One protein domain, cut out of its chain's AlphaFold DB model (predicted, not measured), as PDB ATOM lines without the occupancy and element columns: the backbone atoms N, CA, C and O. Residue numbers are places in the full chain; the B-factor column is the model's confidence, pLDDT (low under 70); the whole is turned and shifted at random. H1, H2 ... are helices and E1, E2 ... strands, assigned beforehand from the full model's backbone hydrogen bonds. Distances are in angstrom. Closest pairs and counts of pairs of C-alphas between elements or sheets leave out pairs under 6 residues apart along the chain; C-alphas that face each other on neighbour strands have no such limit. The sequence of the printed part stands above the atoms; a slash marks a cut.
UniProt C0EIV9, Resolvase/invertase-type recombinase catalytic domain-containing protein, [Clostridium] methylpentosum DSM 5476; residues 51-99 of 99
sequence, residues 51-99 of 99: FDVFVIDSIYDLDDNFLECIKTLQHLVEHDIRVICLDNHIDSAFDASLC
ATOM      1  N   PHE A  51      21.692 -18.221 -14.514       92.06
ATOM      2  CA  PHE A  51      21.841 -17.565 -15.807       92.06
ATOM      3  C   PHE A  51      22.164 -16.082 -15.612       92.06
ATOM      4  O   PHE A  51      21.601 -15.442 -14.727       92.06
ATOM      5  N   ASP A  52      22.998 -15.536 -16.496       92.38
ATOM      6  CA  ASP A  52      23.432 -14.131 -16.446       92.38
ATOM      7  C   ASP A  52      22.729 -13.244 -17.485       92.38
ATOM      8  O   ASP A  52      22.876 -12.024 -17.478       92.38
ATOM      9  N   VAL A  53      21.982 -13.847 -18.417       94.62
ATOM     10  CA  VAL A  53      21.312 -13.140 -19.514       94.62
ATOM     11  C   VAL A  53      19.850 -13.553 -19.573       94.62
ATOM     12  O   VAL A  53      19.524 -14.733 -19.715       94.62
ATOM     13  N   PHE A  54      18.976 -12.559 -19.511       94.88
ATOM     14  CA  PHE A  54      17.547 -12.680 -19.708       94.88
ATOM     15  C   PHE A  54      17.156 -12.082 -21.058       94.88
ATOM     16  O   PHE A  54      17.491 -10.935 -21.352       94.88
ATOM     17  N   VAL A  55      16.445 -12.855 -21.880       92.25
ATOM     18  CA  VAL A  55      16.001 -12.416 -23.207       92.25
ATOM     19  C   VAL A  55      14.491 -12.542 -23.303       92.25
ATOM     20  O   VAL A  55      13.944 -13.622 -23.077       92.25
ATOM     21  N   ILE A  56      13.844 -11.449 -23.688       90.75
ATOM     22  CA  ILE A  56      12.416 -11.383 -23.997       90.75
ATOM     23  C   ILE A  56      12.210 -10.751 -25.360       90.75
ATOM     24  O   ILE A  56      13.063 -10.035 -25.885       90.75
ATOM     25  N   ASP A  57      11.064 -11.046 -25.945       87.69
ATOM     26  CA  ASP A  57      10.716 -10.542 -27.255       87.69
ATOM     27  C   ASP A  57      10.183  -9.111 -27.125       87.69
ATOM     28  O   ASP A  57      10.835  -8.179 -27.588       87.69
ATOM     29  N   SER A  58       9.116  -8.918 -26.346       88.44
ATOM     30  CA  SER A  58       8.554  -7.613 -25.983       88.44
ATOM     31  C   SER A  58       8.535  -7.422 -24.467       88.44
ATOM     32  O   SER A  58       8.325  -8.371 -23.713       88.44
ATOM     33  N   ILE A  59       8.681  -6.183 -23.988       90.00
ATOM     34  CA  ILE A  59       8.532  -5.866 -22.555       90.00
ATOM     35  C   ILE A  59       7.170  -6.306 -22.001       90.00
ATOM     36  O   ILE A  59       7.086  -6.701 -20.842       90.00
ATOM     37  N   TYR A  60       6.126  -6.292 -22.835       87.75
ATOM     38  CA  TYR A  60       4.766  -6.680 -22.450       87.75
ATOM     39  C   TYR A  60       4.587  -8.202 -22.326       87.75
ATOM     40  O   TYR A  60       3.572  -8.682 -21.820       87.75
ATOM     41  N   ASP A  61       5.607  -8.988 -22.686       85.56
ATOM     42  CA  ASP A  61       5.638 -10.413 -22.352       85.56
ATOM     43  C   ASP A  61       5.800 -10.634 -20.841       85.56
ATOM     44  O   ASP A  61       5.492 -11.721 -20.346       85.56
ATOM     45  N   LEU A  62       6.208  -9.609 -20.081       86.50
ATOM     46  CA  LEU A  62       6.281  -9.644 -18.620       86.50
ATOM     47  C   LEU A  62       4.911  -9.429 -17.982       86.50
ATOM     48  O   LEU A  62       4.403 -10.316 -17.301       86.50
ATOM     49  N   ASP A  63       4.275  -8.303 -18.278       85.19
ATOM     50  CA  ASP A  63       2.988  -7.879 -17.727       85.19
ATOM     51  C   ASP A  63       2.305  -6.911 -18.711       85.19
ATOM     52  O   ASP A  63       2.956  -6.334 -19.582       85.19
ATOM     53  N   ASP A  64       1.001  -6.696 -18.567       85.25
ATOM     54  CA  ASP A  64       0.293  -5.664 -19.334       85.25
ATOM     55  C   ASP A  64       0.560  -4.260 -18.752       85.25
ATOM     56  O   ASP A  64       0.452  -3.239 -19.438       85.25
ATOM     57  N   ASN A  65       0.937  -4.189 -17.470       88.75
ATOM     58  CA  ASN A  65       1.301  -2.957 -16.796       88.75
ATOM     59  C   ASN A  65       2.761  -2.582 -17.081       88.75
ATOM     60  O   ASN A  65       3.704  -3.183 -16.561       88.75
ATOM     61  N   PHE A  66       2.948  -1.508 -17.849       88.94
ATOM     62  CA  PHE A  66       4.272  -0.997 -18.207       88.94
ATOM     63  C   PHE A  66       5.163  -0.694 -16.990       88.94
ATOM     64  O   PHE A  66       6.353  -0.999 -17.015       88.94
ATOM     65  N   LEU A  67       4.616  -0.124 -15.910       91.88
ATOM     66  CA  LEU A  67       5.407   0.199 -14.720       91.88
ATOM     67  C   LEU A  67       5.926  -1.071 -14.032       91.88
ATOM     68  O   LEU A  67       7.084  -1.106 -13.618       91.88
ATOM     69  N   GLU A  68       5.104  -2.115 -13.938       90.12
ATOM     70  CA  GLU A  68       5.522  -3.405 -13.372       90.12
ATOM     71  C   GLU A  68       6.551  -4.115 -14.264       90.12
ATOM     72  O   GLU A  68       7.517  -4.694 -13.756       90.12
ATOM     73  N   CYS A  69       6.428  -3.981 -15.591       92.31
ATOM     74  CA  CYS A  69       7.449  -4.450 -16.530       92.31
ATOM     75  C   CYS A  69       8.801  -3.784 -16.249       92.31
ATOM     76  O   CYS A  69       9.800  -4.473 -16.053       92.31
ATOM     77  N   ILE A  70       8.836  -2.449 -16.172       92.44
ATOM     78  CA  ILE A  70      10.079  -1.705 -15.932       92.44
ATOM     79  C   ILE A  70      10.687  -2.048 -14.571       92.44
ATOM     80  O   ILE A  70      11.890  -2.286 -14.508       92.44
ATOM     81  N   LYS A  71       9.883  -2.149 -13.504       93.94
ATOM     82  CA  LYS A  71      10.374  -2.576 -12.181       93.94
ATOM     83  C   LYS A  71      11.029  -3.952 -12.233       93.94
ATOM     84  O   LYS A  71      12.098  -4.139 -11.664       93.94
ATOM     85  N   THR A  72      10.409  -4.899 -12.936       93.31
ATOM     86  CA  THR A  72      10.964  -6.248 -13.105       93.31
ATOM     87  C   THR A  72      12.302  -6.196 -13.837       93.31
ATOM     88  O   THR A  72      13.274  -6.788 -13.380       93.31
ATOM     89  N   LEU A  73      12.383  -5.453 -14.944       94.31
ATOM     90  CA  LEU A  73      13.621  -5.326 -15.714       94.31
ATOM     91  C   LEU A  73      14.736  -4.638 -14.920       94.31
ATOM     92  O   LEU A  73      15.865  -5.121 -14.924       94.31
ATOM     93  N   GLN A  74      14.422  -3.554 -14.210       93.94
ATOM     94  CA  GLN A  74      15.370  -2.862 -13.333       93.94
ATOM     95  C   GLN A  74      15.886  -3.789 -12.236       93.94
ATOM     96  O   GLN A  74      17.093  -3.880 -12.046       93.94
ATOM     97  N   HIS A  75      14.994  -4.537 -11.586       95.12
ATOM     98  CA  HIS A  75      15.370  -5.491 -10.549       95.12
ATOM     99  C   HIS A  75      16.350  -6.556 -11.061       95.12
ATOM    100  O   HIS A  75      17.305  -6.893 -10.366       95.12
ATOM    101  N   LEU A  76      16.156  -7.062 -12.284       95.50
ATOM    102  CA  LEU A  76      17.092  -8.007 -12.902       95.50
ATOM    103  C   LEU A  76      18.462  -7.356 -13.157       95.50
ATOM    104  O   LEU A  76      19.483  -7.937 -12.798       95.50
ATOM    105  N   VAL A  77      18.492  -6.138 -13.703       94.75
ATOM    106  CA  VAL A  77      19.746  -5.398 -13.944       94.75
ATOM    107  C   VAL A  77      20.495  -5.103 -12.640       94.75
ATOM    108  O   VAL A  77      21.707  -5.283 -12.582       94.75
ATOM    109  N   GLU A  78      19.787  -4.711 -11.578       94.81
ATOM    110  CA  GLU A  78      20.352  -4.513 -10.232       94.81
ATOM    111  C   GLU A  78      20.965  -5.794  -9.648       94.81
ATOM    112  O   GLU A  78      21.838  -5.728  -8.786       94.81
ATOM    113  N   HIS A  79      20.527  -6.958 -10.132       95.31
ATOM    114  CA  HIS A  79      21.082  -8.265  -9.799       95.31
ATOM    115  C   HIS A  79      22.056  -8.759 -10.875       95.31
ATOM    116  O   HIS A  79      22.163  -9.964 -11.081       95.31
ATOM    117  N   ASP A  80      22.769  -7.866 -11.564       94.00
ATOM    118  CA  ASP A  80      23.781  -8.164 -12.595       94.00
ATOM    119  C   ASP A  80      23.302  -9.099 -13.719       94.00
ATOM    120  O   ASP A  80      24.104  -9.799 -14.340       94.00
ATOM    121  N   ILE A  81      21.997  -9.151 -13.978       95.62
ATOM    122  CA  ILE A  81      21.439  -9.924 -15.085       95.62
ATOM    123  C   ILE A  81      21.314  -8.986 -16.279       95.62
ATOM    124  O   ILE A  81      20.594  -7.985 -16.235       95.62
ATOM    125  N   ARG A  82      21.983  -9.322 -17.384       94.69
ATOM    126  CA  ARG A  82      21.820  -8.602 -18.650       94.69
ATOM    127  C   ARG A  82      20.421  -8.854 -19.192       94.69
ATOM    128  O   ARG A  82      20.040  -9.998 -19.415       94.69
ATOM    129  N   VAL A  83      19.688  -7.790 -19.467       94.88
ATOM    130  CA  VAL A  83      18.357  -7.835 -20.069       94.88
ATOM    131  C   VAL A  83      18.469  -7.471 -21.543       94.88
ATOM    132  O   VAL A  83      18.974  -6.404 -21.879       94.88
ATOM    133  N   ILE A  84      17.942  -8.327 -22.415       93.25
ATOM    134  CA  ILE A  84      17.785  -8.055 -23.845       93.25
ATOM    135  C   ILE A  84      16.299  -8.135 -24.191       93.25
ATOM    136  O   ILE A  84      15.667  -9.173 -23.989       93.25
ATOM    137  N   CYS A  85      15.747  -7.053 -24.735       91.88
ATOM    138  CA  CYS A  85      14.382  -7.001 -25.240       91.88
ATOM    139  C   CYS A  85      14.389  -6.653 -26.732       91.88
ATOM    140  O   CYS A  85      14.828  -5.569 -27.120       91.88
ATOM    141  N   LEU A  86      13.942  -7.593 -27.564       88.00
ATOM    142  CA  LEU A  86      14.196  -7.572 -29.006       88.00
ATOM    143  C   LEU A  86      13.323  -6.567 -29.762       88.00
ATOM    144  O   LEU A  86      13.868  -5.712 -30.462       88.00
ATOM    145  N   ASP A  87      12.001  -6.635 -29.591       89.25
ATOM    146  CA  ASP A  87      11.034  -5.739 -30.241       89.25
ATOM    147  C   ASP A  87      11.180  -4.299 -29.721       89.25
ATOM    148  O   ASP A  87      10.884  -3.338 -30.428       89.25
ATOM    149  N   ASN A  88      11.679  -4.133 -28.492       89.00
ATOM    150  CA  ASN A  88      11.945  -2.825 -27.897       89.00
ATOM    151  C   ASN A  88      13.363  -2.297 -28.169       89.00
ATOM    152  O   ASN A  88      13.652  -1.166 -27.786       89.00
ATOM    153  N   HIS A  89      14.234  -3.083 -28.815       88.88
ATOM    154  CA  HIS A  89      15.634  -2.733 -29.092       88.88
ATOM    155  C   HIS A  89      16.435  -2.317 -27.848       88.88
ATOM    156  O   HIS A  89      17.252  -1.398 -27.894       88.88
ATOM    157  N   ILE A  90      16.199  -2.999 -26.725       89.06
ATOM    158  CA  ILE A  90      16.901  -2.759 -25.462       89.06
ATOM    159  C   ILE A  90      17.935  -3.857 -25.254       89.06
ATOM    160  O   ILE A  90      17.632  -5.044 -25.358       89.06
ATOM    161  N   ASP A  91      19.135  -3.449 -24.871       91.81
ATOM    162  CA  ASP A  91      20.156  -4.324 -24.317       91.81
ATOM    163  C   ASP A  91      20.817  -3.588 -23.154       91.81
ATOM    164  O   ASP A  91      21.452  -2.553 -23.345       91.81
ATOM    165  N   SER A  92      20.635  -4.087 -21.933       91.50
ATOM    166  CA  SER A  92      21.115  -3.407 -20.728       91.50
ATOM    167  C   SER A  92      22.637  -3.429 -20.584       91.50
ATOM    168  O   SER A  92      23.168  -2.714 -19.740       91.50
ATOM    169  N   ALA A  93      23.337  -4.252 -21.372       86.75
ATOM    170  CA  ALA A  93      24.795  -4.232 -21.449       86.75
ATOM    171  C   ALA A  93      25.313  -3.318 -22.569       86.75
ATOM    172  O   ALA A  93      26.527  -3.219 -22.752       86.75
ATOM    173  N   PHE A  94      24.423  -2.678 -23.337       78.62
ATOM    174  CA  PHE A  94      24.828  -1.698 -24.331       78.62
ATOM    175  C   PHE A  94      25.345  -0.453 -23.612       78.62
ATOM    176  O   PHE A  94      24.593   0.271 -22.959       78.62
ATOM    177  N   ASP A  95      26.650  -0.232 -23.704       59.62
ATOM    178  CA  ASP A  95      27.291   0.920 -23.095       59.62
ATOM    179  C   ASP A  95      26.918   2.191 -23.872       59.62
ATOM    180  O   ASP A  95      27.196   2.319 -25.067       59.62
ATOM    181  N   ALA A  96      26.291   3.151 -23.187       56.00
ATOM    182  CA  ALA A  96      25.952   4.455 -23.750       56.00
ATOM    183  C   ALA A  96      27.199   5.291 -24.108       56.00
ATOM    184  O   ALA A  96      27.067   6.335 -24.744       56.00
ATOM    185  N   SER A  97      28.401   4.845 -23.718       52.72
ATOM    186  CA  SER A  97      29.679   5.481 -24.063       52.72
ATOM    187  C   SER A  97      30.105   5.313 -25.532       52.72
ATOM    188  O   SER A  97      31.059   5.960 -25.964       52.72
ATOM    189  N   LEU A  98      29.415   4.467 -26.308       50.34
ATOM    190  CA  LEU A  98      29.695   4.206 -27.730       50.34
ATOM    191  C   LEU A  98      28.833   5.038 -28.705       50.34
ATOM    192  O   LEU A  98      28.881   4.782 -29.911       50.34
ATOM    193  N   CYS A  99      28.069   6.014 -28.201       43.00
ATOM    194  CA  CYS A  99      27.259   6.953 -28.989       43.00
ATOM    195  C   CYS A  99      27.926   8.327 -29.137       43.00
ATOM    196  O   CYS A  99      28.435   8.855 -28.121       43.00
TER     197      CYS A  99
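What this domain is: This is residues 51 to 99 of the 99 residues of the protein "Resolvase/invertase-type recombinase catalytic domain-containing protein" of [Clostridium] methylpentosum DSM 5476 (UniProt C0EIV9). Two short parallel strands, E1 and E2, lie side by side as a very small sheet, and one helix, H1, packs on E2 over one face of it while leading the chain back from the end of E1 to the start of E2. After E2 the chain folds back beside that strand, where residues 90 to 91 pair with its residues 84 to 85, and then runs out to one end of the longest axis. The printed part has 49 residues, with one named helix and two named strands in the order E1, H1, E2; the sheet's order is E1, E2, parallel. The class is mixed, helices and strands, with under half of the residues in named elements. The whole is compact, with a radius of gyration of the C-alphas of 10.7 A and spans of 32 by 22 by 18 A.

Where its parts are: The printed part begins at Phe 51. E1 is residues 53 to 56, from C-alpha 53 at (21.312, -13.140, -19.514). H1 is residues 66 to 78, 18.3 A from first to last C-alpha, beginning with C-alpha 66 at (4.272, -0.997, -18.207). E2 is residues 82 to 85 and ends with C-alpha 85 at (14.382, -7.001, -25.240). E1 and E2 each measure 10.1 A from first to last C-alpha. Residues 86 to 99 hold no named element.

How they stand to each other: E1 and E2 are parallel neighbours, with 15 degrees between their directions. Their C-alphas 53 and 82 face each other at 4.6 A, and C-alphas 56 and 85 at 5.0 A. Within hydrogen-bond range across the pair are N 54 and O 82, at 2.8 A, and N 84 and O 54, at 2.9 A. H1 and E2 touch, with 4 pairs of C-alphas within 8 A; the closest C-alphas are those of Val 77 and Val 83, 6.7 A apart. H1 and E1 are near each other, with 5 pairs of C-alphas within 10 A. E1, H1 and E2 form a strand-helix-strand unit, two parallel neighbour strands with a helix between them along the chain, and its crossover is right-handed. Residues 84 to 85 of E2 also pair with residues 90 to 91, antiparallel. In H1 every O i to N i+4 pair is within hydrogen-bond range.

The domain as a whole: The two C-alphas farthest apart are those of Asp 64 and Leu 98, at 32.1 A. The printed part has no cut and ends at Cys 99, the chain's last residue. The link from E1 to H1, 9 residues, is short, and the link from H1 to E2, 3 residues, is tight. The mean pLDDT of the printed part is 87.1, and residues 95 to 99 are under 70.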